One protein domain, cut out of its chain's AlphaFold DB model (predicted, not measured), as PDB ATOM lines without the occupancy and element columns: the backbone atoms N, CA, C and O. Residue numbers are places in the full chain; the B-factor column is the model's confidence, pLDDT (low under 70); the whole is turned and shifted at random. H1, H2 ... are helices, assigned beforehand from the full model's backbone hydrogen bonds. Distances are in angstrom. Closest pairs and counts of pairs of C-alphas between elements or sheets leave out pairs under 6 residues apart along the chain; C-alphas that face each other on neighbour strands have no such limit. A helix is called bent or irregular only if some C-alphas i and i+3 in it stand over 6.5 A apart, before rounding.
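What this domain is: This is residues 120 to 282 and 320 to 334 of the 483 residues of the protein "F-box domain-containing protein" of Pyrenophora teres f. teres (strain 0-1) (UniProt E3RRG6). A kinked helix, H6, runs through the middle; the long H4 crosses one part of it, while H3 crosses and H7 packs on its later part. H4 and H5 form a long helical hairpin that makes an arm, and residues 120 to 130, mostly H1, stick out. The 178 printed residues have seven named helices, H1 to H7 in chain order, and no named strand: all helix. The whole is only just compact, close to loose, with a radius of gyration of the C-alphas of 18.5 A and spans of 53 by 42 by 34 A.

Where its parts are: H1, residues 122 to 134, begins at C-alpha 122 (12.870, 1.892, 4.683). H2 is residues 136 to 144. H3, residues 161 to 179, is 27.5 A long, and H4, residues 201 to 229, 41.8 A. H5 is residues 235 to 251, 24.8 A. H6, residues 256 to 282, spans 36.5 A. H7, residues 320 to 333, ends at C-alpha 333 (10.013, 37.196, -1.126).

How they stand to each other: H6 is the hub. Its residues 259 to 267 touch H4 at a steep tilt of 65 degrees; the closest C-alphas, Ala 210 and Arg 263, are 4.6 A apart. H3 touches H6 about perpendicular, at 90 degrees, closest at C-alphas 172 and 277, 6.1 A. H7 touches H6, closest at C-alphas 326 and 278, 6.1 A. H6 has a kink of 43 degrees near residue 276 and is irregular: C-alphas 277 and 280 are 7.2 A apart. The hairpin of H4 and H5 only just touches, with 3 pairs of C-alphas within 8 A, closest at Ser 224 and Leu 238, 7.2 A. H1 is close to H4 but not clearly touching, with C-alphas 132 and 208 7.5 A apart; H2 is likewise close to H7, with C-alphas 138 and 324 7.3 A apart. Every O i to N i+4 pair is within hydrogen-bond range in H1, H2, H3, H4 and H7; in H5 12 of 13 are, in H6 16 of 23.

The domain as a whole: The C-alphas of Gln 189 and Ser 232, the two farthest apart, are 58.1 A apart. Residues 283 to 319 are not printed, and C-alphas 282 and 320 are 15.7 A apart across the cut. The links H2 to H3 and H3 to H4 are long. Residues 232 to 233 have pLDDT under 70.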
ATOM      1  N   TRP A 120      12.404  -0.614  11.931       92.12
ATOM      2  CA  TRP A 120      12.629   0.510  11.027       92.12
ATOM      3  C   TRP A 120      12.284   0.163   9.580       92.12
ATOM      4  O   TRP A 120      13.071  -0.455   8.853       92.12
ATOM      5  N   SER A 121      11.135   0.660   9.123       93.31
ATOM      6  CA  SER A 121      10.805   0.660   7.695       93.31
ATOM      7  C   SER A 121      11.802   1.498   6.878       93.31
ATOM      8  O   SER A 121      12.311   2.510   7.363       93.31
ATOM      9  N   ASP A 122      12.030   1.122   5.617       95.25
ATOM     10  CA  ASP A 122      12.870   1.892   4.683       95.25
ATOM     11  C   ASP A 122      12.408   3.351   4.541       95.25
ATOM     12  O   ASP A 122      13.234   4.256   4.432       95.25
ATOM     13  N   ASN A 123      11.091   3.590   4.580       95.06
ATOM     14  CA  ASN A 123      10.525   4.937   4.504       95.06
ATOM     15  C   ASN A 123      10.910   5.770   5.729       95.06
ATOM     16  O   ASN A 123      11.383   6.884   5.562       95.06
ATOM     17  N   ALA A 124      10.819   5.206   6.939       94.31
ATOM     18  CA  ALA A 124      11.237   5.904   8.157       94.31
ATOM     19  C   ALA A 124      12.731   6.267   8.124       94.31
ATOM     20  O   ALA A 124      13.111   7.367   8.511       94.31
ATOM     21  N   VAL A 125      13.582   5.377   7.601       96.44
ATOM     22  CA  VAL A 125      15.014   5.661   7.400       96.44
ATOM     23  C   VAL A 125      15.214   6.825   6.420       96.44
ATOM     24  O   VAL A 125      16.016   7.724   6.676       96.44
ATOM     25  N   CYS A 126      14.467   6.843   5.313       96.62
ATOM     26  CA  CYS A 126      14.510   7.940   4.344       96.62
ATOM     27  C   CYS A 126      13.997   9.261   4.938       96.62
ATOM     28  O   CYS A 126      14.597  10.304   4.682       96.62
ATOM     29  N   ASP A 127      12.948   9.219   5.759       95.44
ATOM     30  CA  ASP A 127      12.400  10.395   6.438       95.44
ATOM     31  C   ASP A 127      13.435  11.006   7.389       95.44
ATOM     32  O   ASP A 127      13.631  12.219   7.386       95.44
ATOM     33  N   VAL A 128      14.159  10.180   8.153       96.94
ATOM     34  CA  VAL A 128      15.252  10.648   9.025       96.94
ATOM     35  C   VAL A 128      16.404  11.234   8.215       96.94
ATOM     36  O   VAL A 128      16.912  12.293   8.571       96.94
ATOM     37  N   LEU A 129      16.799  10.610   7.102       96.19
ATOM     38  CA  LEU A 129      17.822  11.169   6.209       96.19
ATOM     39  C   LEU A 129      17.420  12.550   5.675       96.19
ATOM     40  O   LEU A 129      18.220  13.488   5.716       96.19
ATOM     41  N   ALA A 130      16.183  12.675   5.189       95.44
ATOM     42  CA  ALA A 130      15.645  13.932   4.689       95.44
ATOM     43  C   ALA A 130      15.591  14.988   5.800       95.44
ATOM     44  O   ALA A 130      16.009  16.122   5.581       95.44
ATOM     45  N   ARG A 131      15.162  14.602   7.008       95.06
ATOM     46  CA  ARG A 131      15.134  15.465   8.195       95.06
ATOM     47  C   ARG A 131      16.530  15.952   8.572       95.06
ATOM     48  O   ARG A 131      16.740  17.153   8.696       95.06
ATOM     49  N   TYR A 132      17.489  15.037   8.699       95.31
ATOM     50  CA  TYR A 132      18.870  15.315   9.096       95.31
ATOM     51  C   TYR A 132      19.584  16.288   8.158       95.31
ATOM     52  O   TYR A 132      20.383  17.109   8.606       95.31
ATOM     53  N   GLN A 133      19.277  16.236   6.861       91.94
ATOM     54  CA  GLN A 133      19.790  17.207   5.898       91.94
ATOM     55  C   GLN A 133      18.963  18.498   5.883       91.94
ATOM     56  O   GLN A 133      19.530  19.589   5.904       91.94
ATOM     57  N   GLY A 134      17.634  18.391   5.880       90.94
ATOM     58  CA  GLY A 134      16.726  19.528   5.733       90.94
ATOM     59  C   GLY A 134      16.798  20.520   6.888       90.94
ATOM     60  O   GLY A 134      16.723  21.724   6.660       90.94
ATOM     61  N   ILE A 135      17.004  20.049   8.121       91.88
ATOM     62  CA  ILE A 135      17.011  20.934   9.294       91.88
ATOM     63  C   ILE A 135      18.351  21.641   9.542       91.88
ATOM     64  O   ILE A 135      18.440  22.458  10.456       91.88
ATOM     65  N   ARG A 136      19.370  21.407   8.702       90.88
ATOM     66  CA  ARG A 136      20.652  22.141   8.754       90.88
ATOM     67  C   ARG A 136      20.498  23.634   8.524       90.88
ATOM     68  O   ARG A 136      21.264  24.410   9.070       90.88
ATOM     69  N   ILE A 137      19.464  24.040   7.794       94.44
ATOM     70  CA  ILE A 137      19.154  25.458   7.623       94.44
ATOM     71  C   ILE A 137      18.921  26.166   8.969       94.44
ATOM     72  O   ILE A 137      19.257  27.335   9.108       94.44
ATOM     73  N   LEU A 138      18.402  25.461   9.983       96.31
ATOM     74  CA  LEU A 138      18.220  26.018  11.326       96.31
ATOM     75  C   LEU A 138      19.544  26.110  12.098       96.31
ATOM     76  O   LEU A 138      19.693  27.014  12.914       96.31
ATOM     77  N   GLU A 139      20.501  25.211  11.832       94.75
ATOM     78  CA  GLU A 139      21.884  25.342  12.321       94.75
ATOM     79  C   GLU A 139      22.534  26.588  11.708       94.75
ATOM     80  O   GLU A 139      23.090  27.402  12.442       94.75
ATOM     81  N   ASP A 140      22.407  26.777  10.392       94.19
ATOM     82  CA  ASP A 140      22.969  27.941   9.704       94.19
ATOM     83  C   ASP A 140      22.396  29.244  10.275       94.19
ATOM     84  O   ASP A 140      23.164  30.103  10.702       94.19
ATOM     85  N   VAL A 141      21.065  29.355  10.394       95.06
ATOM     86  CA  VAL A 141      20.409  30.543  10.975       95.06
ATOM     87  C   VAL A 141      20.810  30.764  12.431       95.06
ATOM     88  O   VAL A 141      21.066  31.899  12.828       95.06
ATOM     89  N   TRP A 142      20.941  29.701  13.233       94.31
ATOM     90  CA  TRP A 142      21.455  29.839  14.597       94.31
ATOM     91  C   TRP A 142      22.852  30.470  14.612       94.31
ATOM     92  O   TRP A 142      23.180  31.235  15.519       94.31
ATOM     93  N   LEU A 143      23.703  30.122  13.646       93.69
ATOM     94  CA  LEU A 143      25.096  30.554  13.564       93.69
ATOM     95  C   LEU A 143      25.291  31.907  12.846       93.69
ATOM     96  O   LEU A 143      26.391  32.453  12.933       93.69
ATOM     97  N   GLU A 144      24.265  32.469  12.192       92.44
ATOM     98  CA  GLU A 144      24.363  33.711  11.400       92.44
ATOM     99  C   GLU A 144      24.837  34.913  12.250       92.44
ATOM    100  O   GLU A 144      25.789  35.610  11.875       92.44
ATOM    101  N   ARG A 145      24.239  35.131  13.432       91.38
ATOM    102  CA  ARG A 145      24.586  36.248  14.336       91.38
ATOM    103  C   ARG A 145      24.511  35.899  15.821       91.38
ATOM    104  O   ARG A 145      24.131  34.795  16.216       91.38
ATOM    105  N   GLU A 146      24.977  36.812  16.666       88.56
ATOM    106  CA  GLU A 146      24.778  36.732  18.118       88.56
ATOM    107  C   GLU A 146      23.377  37.241  18.469       88.56
ATOM    108  O   GLU A 146      22.973  38.308  18.008       88.56
ATOM    109  N   LEU A 147      22.640  36.465  19.267       91.62
ATOM    110  CA  LEU A 147      21.304  36.830  19.733       91.62
ATOM    111  C   LEU A 147      21.382  37.407  21.146       91.62
ATOM    112  O   LEU A 147      22.040  36.852  22.027       91.62
ATOM    113  N   SER A 148      20.671  38.504  21.361       91.31
ATOM    114  CA  SER A 148      20.549  39.213  22.634       91.31
ATOM    115  C   SER A 148      19.156  39.023  23.243       91.31
ATOM    116  O   SER A 148      18.288  38.402  22.637       91.31
ATOM    117  N   GLU A 149      18.911  39.549  24.447       91.62
ATOM    118  CA  GLU A 149      17.596  39.429  25.101       91.62
ATOM    119  C   GLU A 149      16.460  40.064  24.279       91.62
ATOM    120  O   GLU A 149      15.350  39.540  24.289       91.62
ATOM    121  N   THR A 150      16.737  41.140  23.534       94.31
ATOM    122  CA  THR A 150      15.750  41.813  22.670       94.31
ATOM    123  C   THR A 150      15.437  41.030  21.398       94.31
ATOM    124  O   THR A 150      14.476  41.344  20.715       94.31
ATOM    125  N   ASP A 151      16.209  39.984  21.087       96.00
ATOM    126  CA  ASP A 151      15.921  39.082  19.969       96.00
ATOM    127  C   ASP A 151      14.918  37.972  20.358       96.00
ATOM    128  O   ASP A 151      14.738  37.019  19.600       96.00
ATOM    129  N   PHE A 152      14.268  38.062  21.527       96.25
ATOM    130  CA  PHE A 152      13.290  37.075  21.988       96.25
ATOM    131  C   PHE A 152      11.968  37.710  22.440       96.25
ATOM    132  O   PHE A 152      11.922  38.521  23.367       96.25
ATOM    133  N   VAL A 153      10.862  37.239  21.863       96.94
ATOM    134  CA  VAL A 153       9.489  37.613  22.218       96.94
ATOM    135  C   VAL A 153       8.791  36.413  22.848       96.94
ATOM    136  O   VAL A 153       8.639  35.361  22.231       96.94
ATOM    137  N   THR A 154       8.349  36.565  24.096       94.50
ATOM    138  CA  THR A 154       7.624  35.515  24.823       94.50
ATOM    139  C   THR A 154       6.217  35.979  25.162       94.50
ATOM    140  O   THR A 154       6.037  37.073  25.694       94.50
ATOM    141  N   VAL A 155       5.228  35.113  24.934       92.62
ATOM    142  CA  VAL A 155       3.797  35.364  25.200       92.62
ATOM    143  C   VAL A 155       3.496  35.828  26.635       92.62
ATOM    144  O   VAL A 155       2.601  36.638  26.860       92.62
ATOM    145  N   ASP A 156       4.253  35.318  27.606       91.00
ATOM    146  CA  ASP A 156       4.119  35.589  29.038       91.00
ATOM    147  C   ASP A 156       5.195  36.559  29.550       91.00
ATOM    148  O   ASP A 156       5.408  36.706  30.754       91.00
ATOM    149  N   GLY A 157       5.897  37.227  28.627       88.88
ATOM    150  CA  GLY A 157       7.000  38.130  28.937       88.88
ATOM    151  C   GLY A 157       6.564  39.495  29.465       88.88
ATOM    152  O   GLY A 157       7.405  40.211  30.017       88.88
ATOM    153  N   SER A 158       5.294  39.856  29.275       89.81
ATOM    154  CA  SER A 158       4.666  41.065  29.799       89.81
ATOM    155  C   SER A 158       3.167  40.855  30.014       89.81
ATOM    156  O   SER A 158       2.528  40.074  29.312       89.81
ATOM    157  N   SER A 159       2.601  41.564  30.990       88.69
ATOM    158  CA  SER A 159       1.152  41.731  31.140       88.69
ATOM    159  C   SER A 159       0.617  42.978  30.427       88.69
ATOM    160  O   SER A 159      -0.594  43.190  30.416       88.69
ATOM    161  N   ASP A 160       1.512  43.817  29.907       92.25
ATOM    162  CA  ASP A 160       1.206  45.056  29.206       92.25
ATOM    163  C   ASP A 160       1.232  44.825  27.691       92.25
ATOM    164  O   ASP A 160       2.180  44.251  27.152       92.25
ATOM    165  N   ALA A 161       0.166  45.257  27.019       92.62
ATOM    166  CA  ALA A 161      -0.010  45.100  25.582       92.62
ATOM    167  C   ALA A 161       1.049  45.893  24.806       92.62
ATOM    168  O   ALA A 161       1.655  45.338  23.891       92.62
ATOM    169  N   GLN A 162       1.330  47.128  25.238       93.81
ATOM    170  CA  GLN A 162       2.317  47.983  24.581       93.81
ATOM    171  C   GLN A 162       3.716  47.380  24.685       93.81
ATOM    172  O   GLN A 162       4.425  47.275  23.701       93.81
ATOM    173  N   GLN A 163       4.093  46.871  25.860       94.81
ATOM    174  CA  GLN A 163       5.400  46.238  26.018       94.81
ATOM    175  C   GLN A 163       5.560  44.966  25.164       94.81
ATOM    176  O   GLN A 163       6.682  44.628  24.784       94.81
ATOM    177  N   LEU A 164       4.482  44.212  24.906       94.88
ATOM    178  CA  LEU A 164       4.544  43.060  24.002       94.88
ATOM    179  C   LEU A 164       4.769  43.508  22.552       94.88
ATOM    180  O   LEU A 164       5.591  42.907  21.866       94.88
ATOM    181  N   GLU A 165       4.059  44.551  22.125       95.25
ATOM    182  CA  GLU A 165       4.213  45.189  20.814       95.25
ATOM    183  C   GLU A 165       5.626  45.758  20.629       95.25
ATOM    184  O   GLU A 165       6.304  45.386  19.677       95.25
ATOM    185  N   ASP A 166       6.112  46.561  21.576       96.44
ATOM    186  CA  ASP A 166       7.448  47.163  21.522       96.44
ATOM    187  C   ASP A 166       8.529  46.081  21.366       96.44
ATOM    188  O   ASP A 166       9.416  46.198  20.530       96.44
ATOM    189  N   ARG A 167       8.420  44.964  22.103       96.81
ATOM    190  CA  ARG A 167       9.357  43.834  21.964       96.81
ATOM    191  C   ARG A 167       9.261  43.131  20.614       96.81
ATOM    192  O   ARG A 167      10.258  42.590  20.145       96.81
ATOM    193  N   TYR A 168       8.063  43.059  20.040       97.25
ATOM    194  CA  TYR A 168       7.864  42.486  18.713       97.25
ATOM    195  C   TYR A 168       8.527  43.354  17.640       97.25
ATOM    196  O   TYR A 168       9.267  42.822  16.812       97.25
ATOM    197  N   PHE A 169       8.352  44.675  17.711       96.88
ATOM    198  CA  PHE A 169       9.027  45.609  16.813       96.88
ATOM    199  C   PHE A 169      10.541  45.641  17.030       96.88
ATOM    200  O   PHE A 169      11.273  45.529  16.054       96.88
ATOM    201  N   ASP A 170      11.025  45.644  18.277       97.38
ATOM    202  CA  ASP A 170      12.462  45.556  18.584       97.38
ATOM    203  C   ASP A 170      13.114  44.323  17.927       97.38
ATOM    204  O   ASP A 170      14.240  44.393  17.426       97.38
ATOM    205  N   LEU A 171      12.423  43.177  17.923       97.31
ATOM    206  CA  LEU A 171      12.894  41.964  17.253       97.31
ATOM    207  C   LEU A 171      12.971  42.151  15.729       97.31
ATOM    208  O   LEU A 171      13.977  41.767  15.125       97.31
ATOM    209  N   CYS A 172      11.921  42.706  15.119       95.88
ATOM    210  CA  CYS A 172      11.851  42.926  13.672       95.88
ATOM    211  C   CYS A 172      12.915  43.937  13.219       95.88
ATOM    212  O   CYS A 172      13.736  43.612  12.360       95.88
ATOM    213  N   ASP A 173      13.001  45.087  13.890       96.19
ATOM    214  CA  ASP A 173      13.988  46.138  13.629       96.19
ATOM    215  C   ASP A 173      15.414  45.593  13.705       96.19
ATOM    216  O   ASP A 173      16.252  45.860  12.847       96.19
ATOM    217  N   ARG A 174      15.716  44.764  14.711       95.44
ATOM    218  CA  ARG A 174      17.041  44.143  14.838       95.44
ATOM    219  C   ARG A 174      17.341  43.132  13.742       95.44
ATOM    220  O   ARG A 174      18.516  42.901  13.453       95.44
ATOM    221  N   ASN A 175      16.337  42.466  13.186       95.00
ATOM    222  CA  ASN A 175      16.545  41.596  12.036       95.00
ATOM    223  C   ASN A 175      16.826  42.412  10.772       95.00
ATOM    224  O   ASN A 175      17.716  42.047  10.005       95.00
ATOM    225  N   ASP A 176      16.140  43.537  10.594       93.81
ATOM    226  CA  ASP A 176      16.358  44.429   9.456       93.81
ATOM    227  C   ASP A 176      17.720  45.121   9.538       93.81
ATOM    228  O   ASP A 176      18.495  45.038   8.590       93.81
ATOM    229  N   GLN A 177      18.118  45.615  10.714       94.69
ATOM    230  CA  GLN A 177      19.480  46.105  10.966       94.69
ATOM    231  C   GLN A 177      20.553  45.056  10.638       94.69
ATOM    232  O   GLN A 177      21.642  45.384  10.170       94.69
ATOM    233  N   PHE A 178      20.285  43.771  10.895       93.88
ATOM    234  CA  PHE A 178      21.203  42.704  10.501       93.88
ATOM    235  C   PHE A 178      21.229  42.489   8.985       93.88
ATOM    236  O   PHE A 178      22.310  42.358   8.410       93.88
ATOM    237  N   ALA A 179      20.066  42.485   8.337       90.50
ATOM    238  CA  ALA A 179      19.951  42.343   6.889       90.50
ATOM    239  C   ALA A 179      20.629  43.502   6.134       90.50
ATOM    240  O   ALA A 179      21.296  43.266   5.124       90.50
ATOM    241  N   ASP A 180      20.532  44.719   6.669       92.25
ATOM    242  CA  ASP A 180      21.145  45.939   6.135       92.25
ATOM    243  C   ASP A 180      22.648  46.054   6.463       92.25
ATOM    244  O   ASP A 180      23.344  46.944   5.968       92.25
ATOM    245  N   GLY A 181      23.183  45.122   7.260       92.50
ATOM    246  CA  GLY A 181      24.597  45.056   7.626       92.50
ATOM    247  C   GLY A 181      25.014  46.014   8.748       92.50
ATOM    248  O   GLY A 181      26.212  46.176   8.988       92.50
ATOM    249  N   GLU A 182      24.058  46.629   9.448       92.81
ATOM    250  CA  GLU A 182      24.310  47.455  10.635       92.81
ATOM    251  C   GLU A 182      24.715  46.602  11.843       92.81
ATOM    252  O   GLU A 182      25.578  46.996  12.634       92.81
ATOM    253  N   LEU A 183      24.136  45.403  11.968       90.56
ATOM    254  CA  LEU A 183      24.573  44.411  12.946       90.56
ATOM    255  C   LEU A 183      25.558  43.429  12.303       90.56
ATOM    256  O   LEU A 183      25.270  42.858  11.250       90.56
ATOM    257  N   PRO A 184      26.721  43.179  12.930       89.44
ATOM    258  CA  PRO A 184      27.712  42.294  12.347       89.44
ATOM    259  C   PRO A 184      27.261  40.826  12.438       89.44
ATOM    260  O   PRO A 184      26.725  40.405  13.469       89.44
ATOM    261  N   PRO A 185      27.551  40.001  11.414       90.31
ATOM    262  CA  PRO A 185      27.485  38.554  11.563       90.31
ATOM    263  C   PRO A 185      28.536  38.084  12.567       90.31
ATOM    264  O   PRO A 185      29.454  38.826  12.944       90.31
ATOM    265  N   ARG A 186      28.451  36.815  12.976       86.38
ATOM    266  CA  ARG A 186      29.497  36.234  13.827       86.38
ATOM    267  C   ARG A 186      30.850  36.363  13.149       86.38
ATOM    268  O   ARG A 186      31.082  35.832  12.064       86.38
ATOM    269  N   ASN A 187      31.757  37.066  13.817       77.94
ATOM    270  CA  ASN A 187      33.053  37.380  13.251       77.94
ATOM    271  C   ASN A 187      34.146  36.555  13.949       77.94
ATOM    272  O   ASN A 187      34.283  36.649  15.174       77.94
ATOM    273  N   PRO A 188      34.968  35.787  13.210       71.44
ATOM    274  CA  PRO A 188      36.122  35.094  13.781       71.44
ATOM    275  C   PRO A 188      37.168  36.042  14.390       71.44
ATOM    276  O   PRO A 188      38.004  35.603  15.173       71.44
ATOM    277  N   GLN A 189      37.142  37.328  14.034       73.62
ATOM    278  CA  GLN A 189      38.046  38.351  14.563       73.62
ATOM    279  C   GLN A 189      37.565  38.960  15.885       73.62
ATOM    280  O   GLN A 189      38.367  39.578  16.581       73.62
ATOM    281  N   ASN A 190      36.289  38.794  16.255       76.75
ATOM    282  CA  ASN A 190      35.804  39.223  17.563       76.75
ATOM    283  C   ASN A 190      36.133  38.122  18.592       76.75
ATOM    284  O   ASN A 190      35.614  37.010  18.457       76.75
ATOM    285  N   PRO A 191      36.946  38.403  19.631       72.94
ATOM    286  CA  PRO A 191      37.329  37.412  20.638       72.94
ATOM    287  C   PRO A 191      36.137  36.719  21.309       72.94
ATOM    288  O   PRO A 191      36.236  35.552  21.682       72.94
ATOM    289  N   HIS A 192      34.999  37.412  21.428       72.50
ATOM    290  CA  HIS A 192      33.783  36.855  22.016       72.50
ATOM    291  C   HIS A 192      33.077  35.849  21.107       72.50
ATOM    292  O   HIS A 192      32.483  34.912  21.625       72.50
ATOM    293  N   THR A 193      33.164  35.991  19.780       77.00
ATOM    294  CA  THR A 193      32.484  35.108  18.814       77.00
ATOM    295  C   THR A 193      33.435  34.182  18.055       77.00
ATOM    296  O   THR A 193      32.975  33.315  17.315       77.00
ATOM    297  N   GLN A 194      34.751  34.299  18.260       76.81
ATOM    298  CA  GLN A 194      35.772  33.552  17.520       76.81
ATOM    299  C   GLN A 194      35.571  32.031  17.574       76.81
ATOM    300  O   GLN A 194      35.721  31.345  16.563       76.81
ATOM    301  N   SER A 195      35.193  31.494  18.735       77.25
ATOM    302  CA  SER A 195      34.924  30.060  18.905       77.25
ATOM    303  C   SER A 195      33.525  29.623  18.452       77.25
ATOM    304  O   SER A 195      33.246  28.428  18.472       77.25
ATOM    305  N   TYR A 196      32.661  30.552  18.029       82.06
ATOM    306  CA  TYR A 196      31.210  30.367  17.863       82.06
ATOM    307  C   TYR A 196      30.729  30.378  16.404       82.06
ATOM    308  O   TYR A 196      29.541  30.558  16.137       82.06
ATOM    309  N   ILE A 197      31.652  30.204  15.456       85.94
ATOM    310  CA  ILE A 197      31.379  30.319  14.013       85.94
ATOM    311  C   ILE A 197      30.886  29.019  13.364       85.94
ATOM    312  O   ILE A 197      30.399  29.045  12.241       85.94
ATOM    313  N   LYS A 198      31.065  27.872  14.027       91.12
ATOM    314  CA  LYS A 198      30.634  26.561  13.529       91.12
ATOM    315  C   LYS A 198      30.426  25.580  14.670       91.12
ATOM    316  O   LYS A 198      31.136  25.657  15.676       91.12
ATOM    317  N   PHE A 199      29.533  24.620  14.468       92.81
ATOM    318  CA  PHE A 199      29.459  23.445  15.323       92.81
ATOM    319  C   PHE A 199      30.536  22.420  14.964       92.81
ATOM    320  O   PHE A 199      30.876  22.207  13.796       92.81
ATOM    321  N   ASN A 200      31.087  21.780  15.993       92.31
ATOM    322  CA  ASN A 200      31.760  20.496  15.832       92.31
ATOM    323  C   ASN A 200      30.718  19.357  15.711       92.31
ATOM    324  O   ASN A 200      29.512  19.597  15.798       92.31
ATOM    325  N   SER A 201      31.169  18.119  15.485       90.62
ATOM    326  CA  SER A 201      30.274  16.965  15.300       90.62
ATOM    327  C   SER A 201      29.373  16.699  16.511       90.62
ATOM    328  O   SER A 201      28.181  16.458  16.330       90.62
ATOM    329  N   ASP A 202      29.909  16.807  17.730       92.00
ATOM    330  CA  ASP A 202      29.153  16.639  18.978       92.00
ATOM    331  C   ASP A 202      28.070  17.716  19.134       92.00
ATOM    332  O   ASP A 202      26.894  17.408  19.318       92.00
ATOM    333  N   GLN A 203      28.442  18.987  18.972       94.00
ATOM    334  CA  GLN A 203      27.525  20.123  19.080       94.00
ATOM    335  C   GLN A 203      26.395  20.030  18.049       94.00
ATOM    336  O   GLN A 203      25.236  20.247  18.397       94.00
ATOM    337  N   ARG A 204      26.708  19.635  16.806       94.25
ATOM    338  CA  ARG A 204      25.696  19.378  15.773       94.25
ATOM    339  C   ARG A 204      24.772  18.231  16.170       94.25
ATOM    340  O   ARG A 204      23.556  18.356  16.037       94.25
ATOM    341  N   GLY A 205      25.328  17.122  16.659       94.31
ATOM    342  CA  GLY A 205      24.545  15.974  17.111       94.31
ATOM    343  C   GLY A 205      23.584  16.335  18.247       94.31
ATOM    344  O   GLY A 205      22.413  15.954  18.224       94.31
ATOM    345  N   ARG A 206      24.050  17.143  19.202       95.56
ATOM    346  CA  ARG A 206      23.249  17.681  20.306       95.56
ATOM    347  C   ARG A 206      22.161  18.645  19.839       95.56
ATOM    348  O   ARG A 206      21.011  18.484  20.242       95.56
ATOM    349  N   PHE A 207      22.498  19.597  18.966       96.50
ATOM    350  CA  PHE A 207      21.533  20.521  18.361       96.50
ATOM    351  C   PHE A 207      20.417  19.759  17.639       96.50
ATOM    352  O   PHE A 207      19.238  19.990  17.901       96.50
ATOM    353  N   TYR A 208      20.786  18.787  16.798       97.12
ATOM    354  CA  TYR A 208      19.838  17.934  16.085       97.12
ATOM    355  C   TYR A 208      18.935  17.152  17.053       97.12
ATOM    356  O   TYR A 208      17.714  17.191  16.918       97.12
ATOM    357  N   ALA A 209      19.499  16.501  18.076       96.62
ATOM    358  CA  ALA A 209      18.707  15.750  19.048       96.62
ATOM    359  C   ALA A 209      17.722  16.635  19.826       96.62
ATOM    360  O   ALA A 209      16.567  16.251  20.026       96.62
ATOM    361  N   ALA A 210      18.156  17.823  20.254       97.62
ATOM    362  CA  ALA A 210      17.305  18.793  20.934       97.62
ATOM    363  C   ALA A 210      16.172  19.290  20.023       97.62
ATOM    364  O   ALA A 210      15.026  19.391  20.460       97.62
ATOM    365  N   LEU A 211      16.466  19.523  18.744       97.69
ATOM    366  CA  LEU A 211      15.492  19.930  17.737       97.69
ATOM    367  C   LEU A 211      14.437  18.853  17.463       97.69
ATOM    368  O   LEU A 211      13.242  19.146  17.485       97.69
ATOM    369  N   VAL A 212      14.857  17.600  17.277       97.31
ATOM    370  CA  VAL A 212      13.945  16.454  17.108       97.31
ATOM    371  C   VAL A 212      13.094  16.246  18.362       97.31
ATOM    372  O   VAL A 212      11.903  15.965  18.252       97.31
ATOM    373  N   TYR A 213      13.663  16.441  19.555       96.38
ATOM    374  CA  TYR A 213      12.910  16.379  20.806       96.38
ATOM    375  C   TYR A 213      11.831  17.466  20.887       96.38
ATOM    376  O   TYR A 213      10.682  17.165  21.199       96.38
ATOM    377  N   VAL A 214      12.175  18.725  20.589       97.06
ATOM    378  CA  VAL A 214      11.204  19.830  20.595       97.06
ATOM    379  C   VAL A 214      10.101  19.585  19.562       97.06
ATOM    380  O   VAL A 214       8.930  19.775  19.879       97.06
ATOM    381  N   TRP A 215      10.444  19.073  18.375       97.00
ATOM    382  CA  TRP A 215       9.449  18.659  17.384       97.00
ATOM    383  C   TRP A 215       8.521  17.574  17.940       97.00
ATOM    384  O   TRP A 215       7.301  17.699  17.865       97.00
ATOM    385  N   LEU A 216       9.079  16.536  18.561       95.81
ATOM    386  CA  LEU A 216       8.297  15.467  19.172       95.81
ATOM    387  C   LEU A 216       7.316  16.007  20.227       95.81
ATOM    388  O   LEU A 216       6.160  15.583  20.246       95.81
ATOM    389  N   LEU A 217       7.733  16.967  21.061       94.88
ATOM    390  CA  LEU A 217       6.832  17.628  22.013       94.88
ATOM    391  C   LEU A 217       5.703  18.387  21.308       94.88
ATOM    392  O   LEU A 217       4.545  18.228  21.697       94.88
ATOM    393  N   SER A 218       6.024  19.172  20.276       95.00
ATOM    394  CA  SER A 218       5.032  19.922  19.497       95.00
ATOM    395  C   SER A 218       4.016  18.995  18.826       95.00
ATOM    396  O   SER A 218       2.825  19.277  18.862       95.00
ATOM    397  N   GLU A 219       4.440  17.848  18.295       95.06
ATOM    398  CA  GLU A 219       3.536  16.863  17.683       95.06
ATOM    399  C   GLU A 219       2.641  16.164  18.715       95.06
ATOM    400  O   GLU A 219       1.443  15.981  18.499       95.06
ATOM    401  N   ILE A 220       3.190  15.807  19.881       94.12
ATOM    402  CA  ILE A 220       2.395  15.255  20.987       94.12
ATOM    403  C   ILE A 220       1.351  16.279  21.446       94.12
ATOM    404  O   ILE A 220       0.191  15.915  21.680       94.12
ATOM    405  N   GLN A 221       1.741  17.550  21.565       93.62
ATOM    406  CA  GLN A 221       0.828  18.637  21.901       93.62
ATOM    407  C   GLN A 221      -0.228  18.822  20.810       93.62
ATOM    408  O   GLN A 221      -1.406  18.944  21.139       93.62
ATOM    409  N   TRP A 222       0.150  18.775  19.533       94.81
ATOM    410  CA  TRP A 222      -0.771  18.876  18.404       94.81
ATOM    411  C   TRP A 222      -1.845  17.782  18.448       94.81
ATOM    412  O   TRP A 222      -3.038  18.090  18.483       94.81
ATOM    413  N   VAL A 223      -1.450  16.509  18.566       93.25
ATOM    414  CA  VAL A 223      -2.398  15.379  18.664       93.25
ATOM    415  C   VAL A 223      -3.306  15.543  19.884       93.25
ATOM    416  O   VAL A 223      -4.516  15.311  19.820       93.25
ATOM    417  N   SER A 224      -2.735  15.977  21.007       91.75
ATOM    418  CA  SER A 224      -3.477  16.228  22.243       91.75
ATOM    419  C   SER A 224      -4.501  17.355  22.080       91.75
ATOM    420  O   SER A 224      -5.620  17.234  22.569       91.75
ATOM    421  N   THR A 225      -4.153  18.421  21.358       91.25
ATOM    422  CA  THR A 225      -5.048  19.535  21.012       91.25
ATOM    423  C   THR A 225      -6.248  19.034  20.215       91.25
ATOM    424  O   THR A 225      -7.380  19.339  20.591       91.25
ATOM    425  N   GLN A 226      -6.031  18.179  19.208       90.56
ATOM    426  CA  GLN A 226      -7.124  17.578  18.431       90.56
ATOM    427  C   GLN A 226      -8.043  16.708  19.309       90.56
ATOM    428  O   GLN A 226      -9.268  16.815  19.238       90.56
ATOM    429  N   LEU A 227      -7.478  15.891  20.206       87.56
ATOM    430  CA  LEU A 227      -8.262  15.056  21.132       87.56
ATOM    431  C   LEU A 227      -9.115  15.883  22.111       87.56
ATOM    432  O   LEU A 227     -10.242  15.488  22.425       87.56
ATOM    433  N   VAL A 228      -8.589  17.014  22.597       87.56
ATOM    434  CA  VAL A 228      -9.319  17.936  23.485       87.56
ATOM    435  C   VAL A 228     -10.406  18.684  22.716       87.56
ATOM    436  O   VAL A 228     -11.528  18.779  23.211       87.56
ATOM    437  N   GLN A 229     -10.100  19.185  21.517       85.12
ATOM    438  CA  GLN A 229     -11.037  19.946  20.686       85.12
ATOM    439  C   GLN A 229     -12.268  19.117  20.302       85.12
ATOM    440  O   GLN A 229     -13.389  19.617  20.350       85.12
ATOM    441  N   LEU A 230     -12.084  17.828  20.006       82.56
ATOM    442  CA  LEU A 230     -13.183  16.909  19.698       82.56
ATOM    443  C   LEU A 230     -13.981  16.460  20.937       82.56
ATOM    444  O   LEU A 230     -14.903  15.657  20.813       82.56
ATOM    445  N   GLY A 231     -13.624  16.926  22.141       73.81
ATOM    446  CA  GLY A 231     -14.326  16.599  23.388       73.81
ATOM    447  C   GLY A 231     -14.288  15.114  23.761       73.81
ATOM    448  O   GLY A 231     -15.084  14.654  24.577       73.81
ATOM    449  N   SER A 232     -13.383  14.344  23.153       65.12
ATOM    450  CA  SER A 232     -13.506  12.889  23.115       65.12
ATOM    451  C   SER A 232     -12.712  12.149  24.189       65.12
ATOM    452  O   SER A 232     -12.879  10.937  24.347       65.12
ATOM    453  N   VAL A 233     -11.834  12.835  24.918       69.62
ATOM    454  CA  VAL A 233     -10.968  12.205  25.916       69.62
ATOM    455  C   VAL A 233     -11.196  12.851  27.271       69.62
ATOM    456  O   VAL A 233     -11.182  14.073  27.417       69.62
ATOM    457  N   SER A 234     -11.371  12.018  28.299       80.31
ATOM    458  CA  SER A 234     -11.355  12.515  29.670       80.31
ATOM    459  C   SER A 234      -9.997  13.156  29.953       80.31
ATOM    460  O   SER A 234      -8.949  12.563  29.689       80.31
ATOM    461  N   MET A 235      -9.987  14.353  30.540       79.56
ATOM    462  CA  MET A 235      -8.733  15.046  30.869       79.56
ATOM    463  C   MET A 235      -7.774  14.164  31.686       79.56
ATOM    464  O   MET A 235      -6.560  14.223  31.512       79.56
ATOM    465  N   SER A 236      -8.303  13.279  32.536       81.19
ATOM    466  CA  SER A 236      -7.503  12.300  33.278       81.19
ATOM    467  C   SER A 236      -6.810  11.272  32.372       81.19
ATOM    468  O   SER A 236      -5.654  10.924  32.624       81.19
ATOM    469  N   GLY A 237      -7.482  10.801  31.318       82.62
ATOM    470  CA  GLY A 237      -6.933   9.883  30.322       82.62
ATOM    471  C   GLY A 237      -5.868  10.525  29.433       82.62
ATOM    472  O   GLY A 237      -4.860   9.877  29.139       82.62
ATOM    473  N   LEU A 238      -6.054  11.791  29.048       84.44
ATOM    474  CA  LEU A 238      -5.058  12.540  28.280       84.44
ATOM    475  C   LEU A 238      -3.782  12.745  29.095       84.44
ATOM    476  O   LEU A 238      -2.708  12.348  28.658       84.44
ATOM    477  N   VAL A 239      -3.906  13.259  30.321       84.94
ATOM    478  CA  VAL A 239      -2.748  13.499  31.194       84.94
ATOM    479  C   VAL A 239      -1.965  12.218  31.459       84.94
ATOM    480  O   VAL A 239      -0.745  12.234  31.386       84.94
ATOM    481  N   ARG A 240      -2.639  11.085  31.695       86.19
ATOM    482  CA  ARG A 240      -1.947   9.794  31.849       86.19
ATOM    483  C   ARG A 240      -1.153   9.413  30.597       86.19
ATOM    484  O   ARG A 240      -0.083   8.826  30.702       86.19
ATOM    485  N   SER A 241      -1.686   9.727  29.417       86.19
ATOM    486  CA  SER A 241      -1.008   9.457  28.146       86.19
ATOM    487  C   SER A 241       0.219  10.359  27.992       86.19
ATOM    488  O   SER A 241       1.294   9.852  27.685       86.19
ATOM    489  N   LEU A 242       0.094  11.652  28.311       88.31
ATOM    490  CA  LEU A 242       1.216  12.598  28.345       88.31
ATOM    491  C   LEU A 242       2.293  12.197  29.365       88.31
ATOM    492  O   LEU A 242       3.481  12.339  29.088       88.31
ATOM    493  N   GLU A 243       1.906  11.643  30.514       87.00
ATOM    494  CA  GLU A 243       2.855  11.163  31.523       87.00
ATOM    495  C   GLU A 243       3.670   9.978  31.026       87.00
ATOM    496  O   GLU A 243       4.892   9.944  31.157       87.00
ATOM    497  N   ASN A 244       3.000   9.031  30.375       86.94
ATOM    498  CA  ASN A 244       3.677   7.913  29.736       86.94
ATOM    499  C   ASN A 244       4.646   8.402  28.652       86.94
ATOM    500  O   ASN A 244       5.766   7.899  28.581       86.94
ATOM    501  N   CYS A 245       4.251   9.416  27.872       89.06
ATOM    502  CA  CYS A 245       5.121  10.040  26.877       89.06
ATOM    503  C   CYS A 245       6.379  10.623  27.535       89.06
ATOM    504  O   CYS A 245       7.492  10.279  27.140       89.06
ATOM    505  N   LYS A 246       6.214  11.451  28.577       88.94
ATOM    506  CA  LYS A 246       7.325  12.062  29.327       88.94
ATOM    507  C   LYS A 246       8.267  11.015  29.910       88.94
ATOM    508  O   LYS A 246       9.474  11.105  29.711       88.94
ATOM    509  N   ASN A 247       7.716  10.006  30.581       88.12
ATOM    510  CA  ASN A 247       8.494   8.928  31.183       88.12
ATOM    511  C   ASN A 247       9.259   8.115  30.142       88.12
ATOM    512  O   ASN A 247      10.359   7.652  30.421       88.12
ATOM    513  N   SER A 248       8.692   7.931  28.952       88.44
ATOM    514  CA  SER A 248       9.376   7.226  27.875       88.44
ATOM    515  C   SER A 248      10.510   8.061  27.287       88.44
ATOM    516  O   SER A 248      11.636   7.589  27.201       88.44
ATOM    517  N   MET A 249      10.260   9.338  26.983       89.62
ATOM    518  CA  MET A 249      11.295  10.243  26.470       89.62
ATOM    519  C   MET A 249      12.433  10.481  27.475       89.62
ATOM    520  O   MET A 249      13.578  10.670  27.073       89.62
ATOM    521  N   ALA A 250      12.137  10.453  28.778       88.06
ATOM    522  CA  ALA A 250      13.136  10.584  29.835       88.06
ATOM    523  C   ALA A 250      14.124   9.401  29.889       88.06
ATOM    524  O   ALA A 250      15.242   9.575  30.363       88.06
ATOM    525  N   LYS A 251      13.743   8.213  29.396       87.94
ATOM    526  CA  LYS A 251      14.638   7.041  29.337       87.94
ATOM    527  C   LYS A 251      15.707   7.164  28.256       87.94
ATOM    528  O   LYS A 251      16.769   6.576  28.394       87.94
ATOM    529  N   GLU A 252      15.440   7.962  27.229       85.50
ATOM    530  CA  GLU A 252      16.360   8.209  26.115       85.50
ATOM    531  C   GLU A 252      17.324   9.372  26.396       85.50
ATOM    532  O   GLU A 252      17.919   9.930  25.479       85.50
ATOM    533  N   GLN A 253      17.428   9.843  27.639       83.62
ATOM    534  CA  GLN A 253      18.348  10.928  27.981       83.62
ATOM    535  C   GLN A 253      19.771  10.391  28.095       83.62
ATOM    536  O   GLN A 253      20.019   9.440  28.833       83.62
ATOM    537  N   ALA A 254      20.705  11.024  27.386       76.38
ATOM    538  CA  ALA A 254      22.116  10.644  27.429       76.38
ATOM    539  C   ALA A 254      22.868  11.425  28.517       76.38
ATOM    540  O   ALA A 254      23.710  10.877  29.222       76.38
ATOM    541  N   SER A 255      22.562  12.716  28.656       85.00
ATOM    542  CA  SER A 255      23.171  13.622  29.636       85.00
ATOM    543  C   SER A 255      22.069  14.485  30.256       85.00
ATOM    544  O   SER A 255      21.558  15.376  29.578       85.00
ATOM    545  N   PRO A 256      21.627  14.193  31.497       87.19
ATOM    546  CA  PRO A 256      20.379  14.736  32.023       87.19
ATOM    547  C   PRO A 256      20.324  16.258  32.077       87.19
ATOM    548  O   PRO A 256      19.297  16.815  31.720       87.19
ATOM    549  N   LEU A 257      21.377  16.953  32.517       94.88
ATOM    550  CA  LEU A 257      21.333  18.414  32.560       94.88
ATOM    551  C   LEU A 257      21.572  19.012  31.177       94.88
ATOM    552  O   LEU A 257      20.841  19.906  30.755       94.88
ATOM    553  N   LEU A 258      22.599  18.520  30.487       95.69
ATOM    554  CA  LEU A 258      23.021  19.043  29.196       95.69
ATOM    555  C   LEU A 258      21.895  18.986  28.163       95.69
ATOM    556  O   LEU A 258      21.601  19.988  27.515       95.69
ATOM    557  N   ASP A 259      21.218  17.840  28.079       95.94
ATOM    558  CA  ASP A 259      20.107  17.643  27.158       95.94
ATOM    559  C   ASP A 259      18.949  18.610  27.454       95.94
ATOM    560  O   ASP A 259      18.325  19.126  26.530       95.94
ATOM    561  N   GLU A 260      18.635  18.861  28.730       96.44
ATOM    562  CA  GLU A 260      17.525  19.747  29.112       96.44
ATOM    563  C   GLU A 260      17.840  21.219  28.807       96.44
ATOM    564  O   GLU A 260      16.959  21.952  28.354       96.44
ATOM    565  N   LEU A 261      19.097  21.643  28.980       97.75
ATOM    566  CA  LEU A 261      19.543  22.981  28.580       97.75
ATOM    567  C   LEU A 261      19.500  23.153  27.057       97.75
ATOM    568  O   LEU A 261      18.981  24.162  26.578       97.75
ATOM    569  N   ASP A 262      19.980  22.164  26.299       97.75
ATOM    570  CA  ASP A 262      19.966  22.204  24.832       97.75
ATOM    571  C   ASP A 262      18.526  22.291  24.297       97.75
ATOM    572  O   ASP A 262      18.222  23.129  23.448       97.75
ATOM    573  N   ARG A 263      17.603  21.484  24.841       97.12
ATOM    574  CA  ARG A 263      16.173  21.531  24.478       97.12
ATOM    575  C   ARG A 263      15.544  22.877  24.797       97.12
ATOM    576  O   ARG A 263      14.757  23.380  23.996       97.12
ATOM    577  N   TYR A 264      15.874  23.463  25.948       97.81
ATOM    578  CA  TYR A 264      15.337  24.767  26.322       97.81
ATOM    579  C   TYR A 264      15.839  25.870  25.379       97.81
ATOM    580  O   TYR A 264      15.045  26.690  24.910       97.81
ATOM    581  N   ALA A 265      17.129  25.849  25.030       97.75
ATOM    582  CA  ALA A 265      17.717  26.796  24.087       97.75
ATOM    583  C   ALA A 265      17.088  26.670  22.693       97.75
ATOM    584  O   ALA A 265      16.671  27.676  22.119       97.75
ATOM    585  N   VAL A 266      16.943  25.443  22.180       98.00
ATOM    586  CA  VAL A 266      16.311  25.197  20.876       98.00
ATOM    587  C   VAL A 266      14.846  25.626  20.871       98.00
ATOM    588  O   VAL A 266      14.432  26.311  19.945       98.00
ATOM    589  N   PHE A 267      14.063  25.301  21.904       97.88
ATOM    590  CA  PHE A 267      12.670  25.757  21.986       97.88
ATOM    591  C   PHE A 267      12.565  27.286  21.946       97.88
ATOM    592  O   PHE A 267      11.764  27.831  21.191       97.88
ATOM    593  N   THR A 268      13.407  27.967  22.725       97.56
ATOM    594  CA  THR A 268      13.424  29.434  22.802       97.56
ATOM    595  C   THR A 268      13.796  30.048  21.455       97.56
ATOM    596  O   THR A 268      13.162  30.991  20.996       97.56
ATOM    597  N   PHE A 269      14.770  29.472  20.762       97.94
ATOM    598  CA  PHE A 269      15.122  29.909  19.417       97.94
ATOM    599  C   PHE A 269      14.007  29.694  18.399       97.94
ATOM    600  O   PHE A 269      13.687  30.609  17.650       97.94
ATOM    601  N   LEU A 270      13.375  28.521  18.376       98.12
ATOM    602  CA  LEU A 270      12.320  28.251  17.404       98.12
ATOM    603  C   LEU A 270      11.094  29.138  17.631       98.12
ATOM    604  O   LEU A 270      10.594  29.739  16.685       98.12
ATOM    605  N   TYR A 271      10.615  29.229  18.872       97.94
ATOM    606  CA  TYR A 271       9.289  29.783  19.152       97.94
ATOM    607  C   TYR A 271       9.288  31.156  19.815       97.94
ATOM    608  O   TYR A 271       8.239  31.796  19.846       97.94
ATOM    609  N   HIS A 272      10.427  31.626  20.330       97.88
ATOM    610  CA  HIS A 272      10.560  32.990  20.861       97.88
ATOM    611  C   HIS A 272      11.445  33.878  19.994       97.88
ATOM    612  O   HIS A 272      11.404  35.086  20.174       97.88
ATOM    613  N   HIS A 273      12.213  33.319  19.057       97.75
ATOM    614  CA  HIS A 273      13.008  34.097  18.106       97.75
ATOM    615  C   HIS A 273      12.504  33.934  16.667       97.75
ATOM    616  O   HIS A 273      11.920  34.867  16.124       97.75
ATOM    617  N   LEU A 274      12.662  32.748  16.063       97.50
ATOM    618  CA  LEU A 274      12.347  32.543  14.644       97.50
ATOM    619  C   LEU A 274      10.862  32.709  14.340       97.50
ATOM    620  O   LEU A 274      10.503  33.401  13.396       97.50
ATOM    621  N   PHE A 275       9.985  32.065  15.112       97.75
ATOM    622  CA  PHE A 275       8.561  32.127  14.816       97.75
ATOM    623  C   PHE A 275       7.994  33.552  14.897       97.75
ATOM    624  O   PHE A 275       7.391  33.957  13.907       97.75
ATOM    625  N   PRO A 276       8.194  34.330  15.983       97.38
ATOM    626  CA  PRO A 276       7.740  35.717  16.013       97.38
ATOM    627  C   PRO A 276       8.304  36.528  14.844       97.38
ATOM    628  O   PRO A 276       7.549  37.225  14.178       97.38
ATOM    629  N   LEU A 277       9.594  36.362  14.534       95.88
ATOM    630  CA  LEU A 277      10.247  37.082  13.444       95.88
ATOM    631  C   LEU A 277       9.577  36.837  12.081       95.88
ATOM    632  O   LEU A 277       9.424  37.763  11.295       95.88
ATOM    633  N   TYR A 278       9.148  35.605  11.804       94.94
ATOM    634  CA  TYR A 278       8.499  35.252  10.536       94.94
ATOM    635  C   TYR A 278       6.970  35.173  10.625       94.94
ATOM    636  O   TYR A 278       6.321  34.728   9.676       94.94
ATOM    637  N   ALA A 279       6.375  35.600  11.743       93.50
ATOM    638  CA  ALA A 279       4.927  35.581  11.932       93.50
ATOM    639  C   ALA A 279       4.209  36.557  10.991       93.50
ATOM    640  O   ALA A 279       3.048  36.328  10.675       93.50
ATOM    641  N   GLU A 280       4.890  37.586  10.479       90.25
ATOM    642  CA  GLU A 280       4.337  38.551   9.517       90.25
ATOM    643  C   GLU A 280       3.789  37.873   8.245       90.25
ATOM    644  O   GLU A 280       2.760  38.275   7.714       90.25
ATOM    645  N   PHE A 281       4.370  36.749   7.806       88.88
ATOM    646  CA  PHE A 281       3.837  35.955   6.680       88.88
ATOM    647  C   PHE A 281       2.469  35.325   6.959       88.88
ATOM    648  O   PHE A 281       1.796  34.820   6.053       88.88
ATOM    649  N   LEU A 282       2.087  35.302   8.228       90.94
ATOM    650  CA  LEU A 282       0.801  34.850   8.705       90.94
ATOM    651  C   LEU A 282      -0.138  36.010   9.048       90.94
ATOM    652  O   LEU A 282      -1.302  35.749   9.340       90.94
ATOM    653  N   PRO A 320       8.973  22.405  13.268       93.25
ATOM    654  CA  PRO A 320      10.212  22.937  12.707       93.25
ATOM    655  C   PRO A 320      10.247  23.030  11.170       93.25
ATOM    656  O   PRO A 320      10.728  24.048  10.676       93.25
ATOM    657  N   PRO A 321       9.708  22.071  10.384       93.00
ATOM    658  CA  PRO A 321       9.607  22.239   8.932       93.00
ATOM    659  C   PRO A 321       8.735  23.421   8.499       93.00
ATOM    660  O   PRO A 321       9.041  24.048   7.490       93.00
ATOM    661  N   ASP A 322       7.680  23.749   9.247       93.25
ATOM    662  CA  ASP A 322       6.851  24.921   8.959       93.25
ATOM    663  C   ASP A 322       7.629  26.215   9.186       93.25
ATOM    664  O   ASP A 322       7.523  27.139   8.387       93.25
ATOM    665  N   LEU A 323       8.450  26.275  10.240       95.00
ATOM    666  CA  LEU A 323       9.317  27.427  10.503       95.00
ATOM    667  C   LEU A 323      10.390  27.585   9.419       95.00
ATOM    668  O   LEU A 323      10.692  28.703   9.011       95.00
ATOM    669  N   ILE A 324      10.923  26.470   8.909       94.19
ATOM    670  CA  ILE A 324      11.821  26.471   7.747       94.19
ATOM    671  C   ILE A 324      11.093  26.995   6.504       94.19
ATOM    672  O   ILE A 324      11.661  27.797   5.768       94.19
ATOM    673  N   ASP A 325       9.852  26.569   6.260       91.44
ATOM    674  CA  ASP A 325       9.050  27.058   5.134       91.44
ATOM    675  C   ASP A 325       8.810  28.575   5.240       91.44
ATOM    676  O   ASP A 325       9.022  29.286   4.260       91.44
ATOM    677  N   LEU A 326       8.467  29.095   6.426       91.31
ATOM    678  CA  LEU A 326       8.326  30.542   6.660       91.31
ATOM    679  C   LEU A 326       9.636  31.304   6.396       91.31
ATOM    680  O   LEU A 326       9.639  32.275   5.643       91.31
ATOM    681  N   LEU A 327      10.756  30.815   6.931       92.44
ATOM    682  CA  LEU A 327      12.092  31.371   6.691       92.44
ATOM    683  C   LEU A 327      12.454  31.391   5.196       92.44
ATOM    684  O   LEU A 327      12.972  32.376   4.679       92.44
ATOM    685  N   VAL A 328      12.217  30.290   4.479       89.38
ATOM    686  CA  VAL A 328      12.535  30.204   3.047       89.38
ATOM    687  C   VAL A 328      11.663  31.170   2.246       89.38
ATOM    688  O   VAL A 328      12.165  31.818   1.326       89.38
ATOM    689  N   ARG A 329      10.381  31.311   2.598       85.81
ATOM    690  CA  ARG A 329       9.479  32.292   1.973       85.81
ATOM    691  C   ARG A 329       9.947  33.717   2.208       85.81
ATOM    692  O   ARG A 329       9.912  34.504   1.266       85.81
ATOM    693  N   GLU A 330      10.429  34.032   3.404       86.44
ATOM    694  CA  GLU A 330      11.043  35.325   3.705       86.44
ATOM    695  C   GLU A 330      12.238  35.591   2.784       86.44
ATOM    696  O   GLU A 330      12.226  36.554   2.011       86.44
ATOM    697  N   LYS A 331      13.193  34.657   2.730       85.81
ATOM    698  CA  LYS A 331      14.407  34.813   1.916       85.81
ATOM    699  C   LYS A 331      14.104  34.932   0.418       85.81
ATOM    700  O   LYS A 331      14.846  35.593  -0.314       85.81
ATOM    701  N   VAL A 332      13.035  34.287  -0.058       83.12
ATOM    702  CA  VAL A 332      12.598  34.343  -1.462       83.12
ATOM    703  C   VAL A 332      11.823  35.628  -1.766       83.12
ATOM    704  O   VAL A 332      12.112  36.274  -2.770       83.12
ATOM    705  N   SER A 333      10.872  36.018  -0.915       80.38
ATOM    706  CA  SER A 333      10.013  37.196  -1.126       80.38
ATOM    707  C   SER A 333      10.776  38.522  -1.047       80.38
ATOM    708  O   SER A 333      10.425  39.465  -1.751       80.38
ATOM    709  N   ARG A 334      11.883  38.579  -0.296       71.69
ATOM    710  CA  ARG A 334      12.763  39.760  -0.222       71.69
ATOM    711  C   ARG A 334      13.480  40.116  -1.528       71.69
ATOM    712  O   ARG A 334      14.086  41.179  -1.616       71.69
TER     713      ARG A 334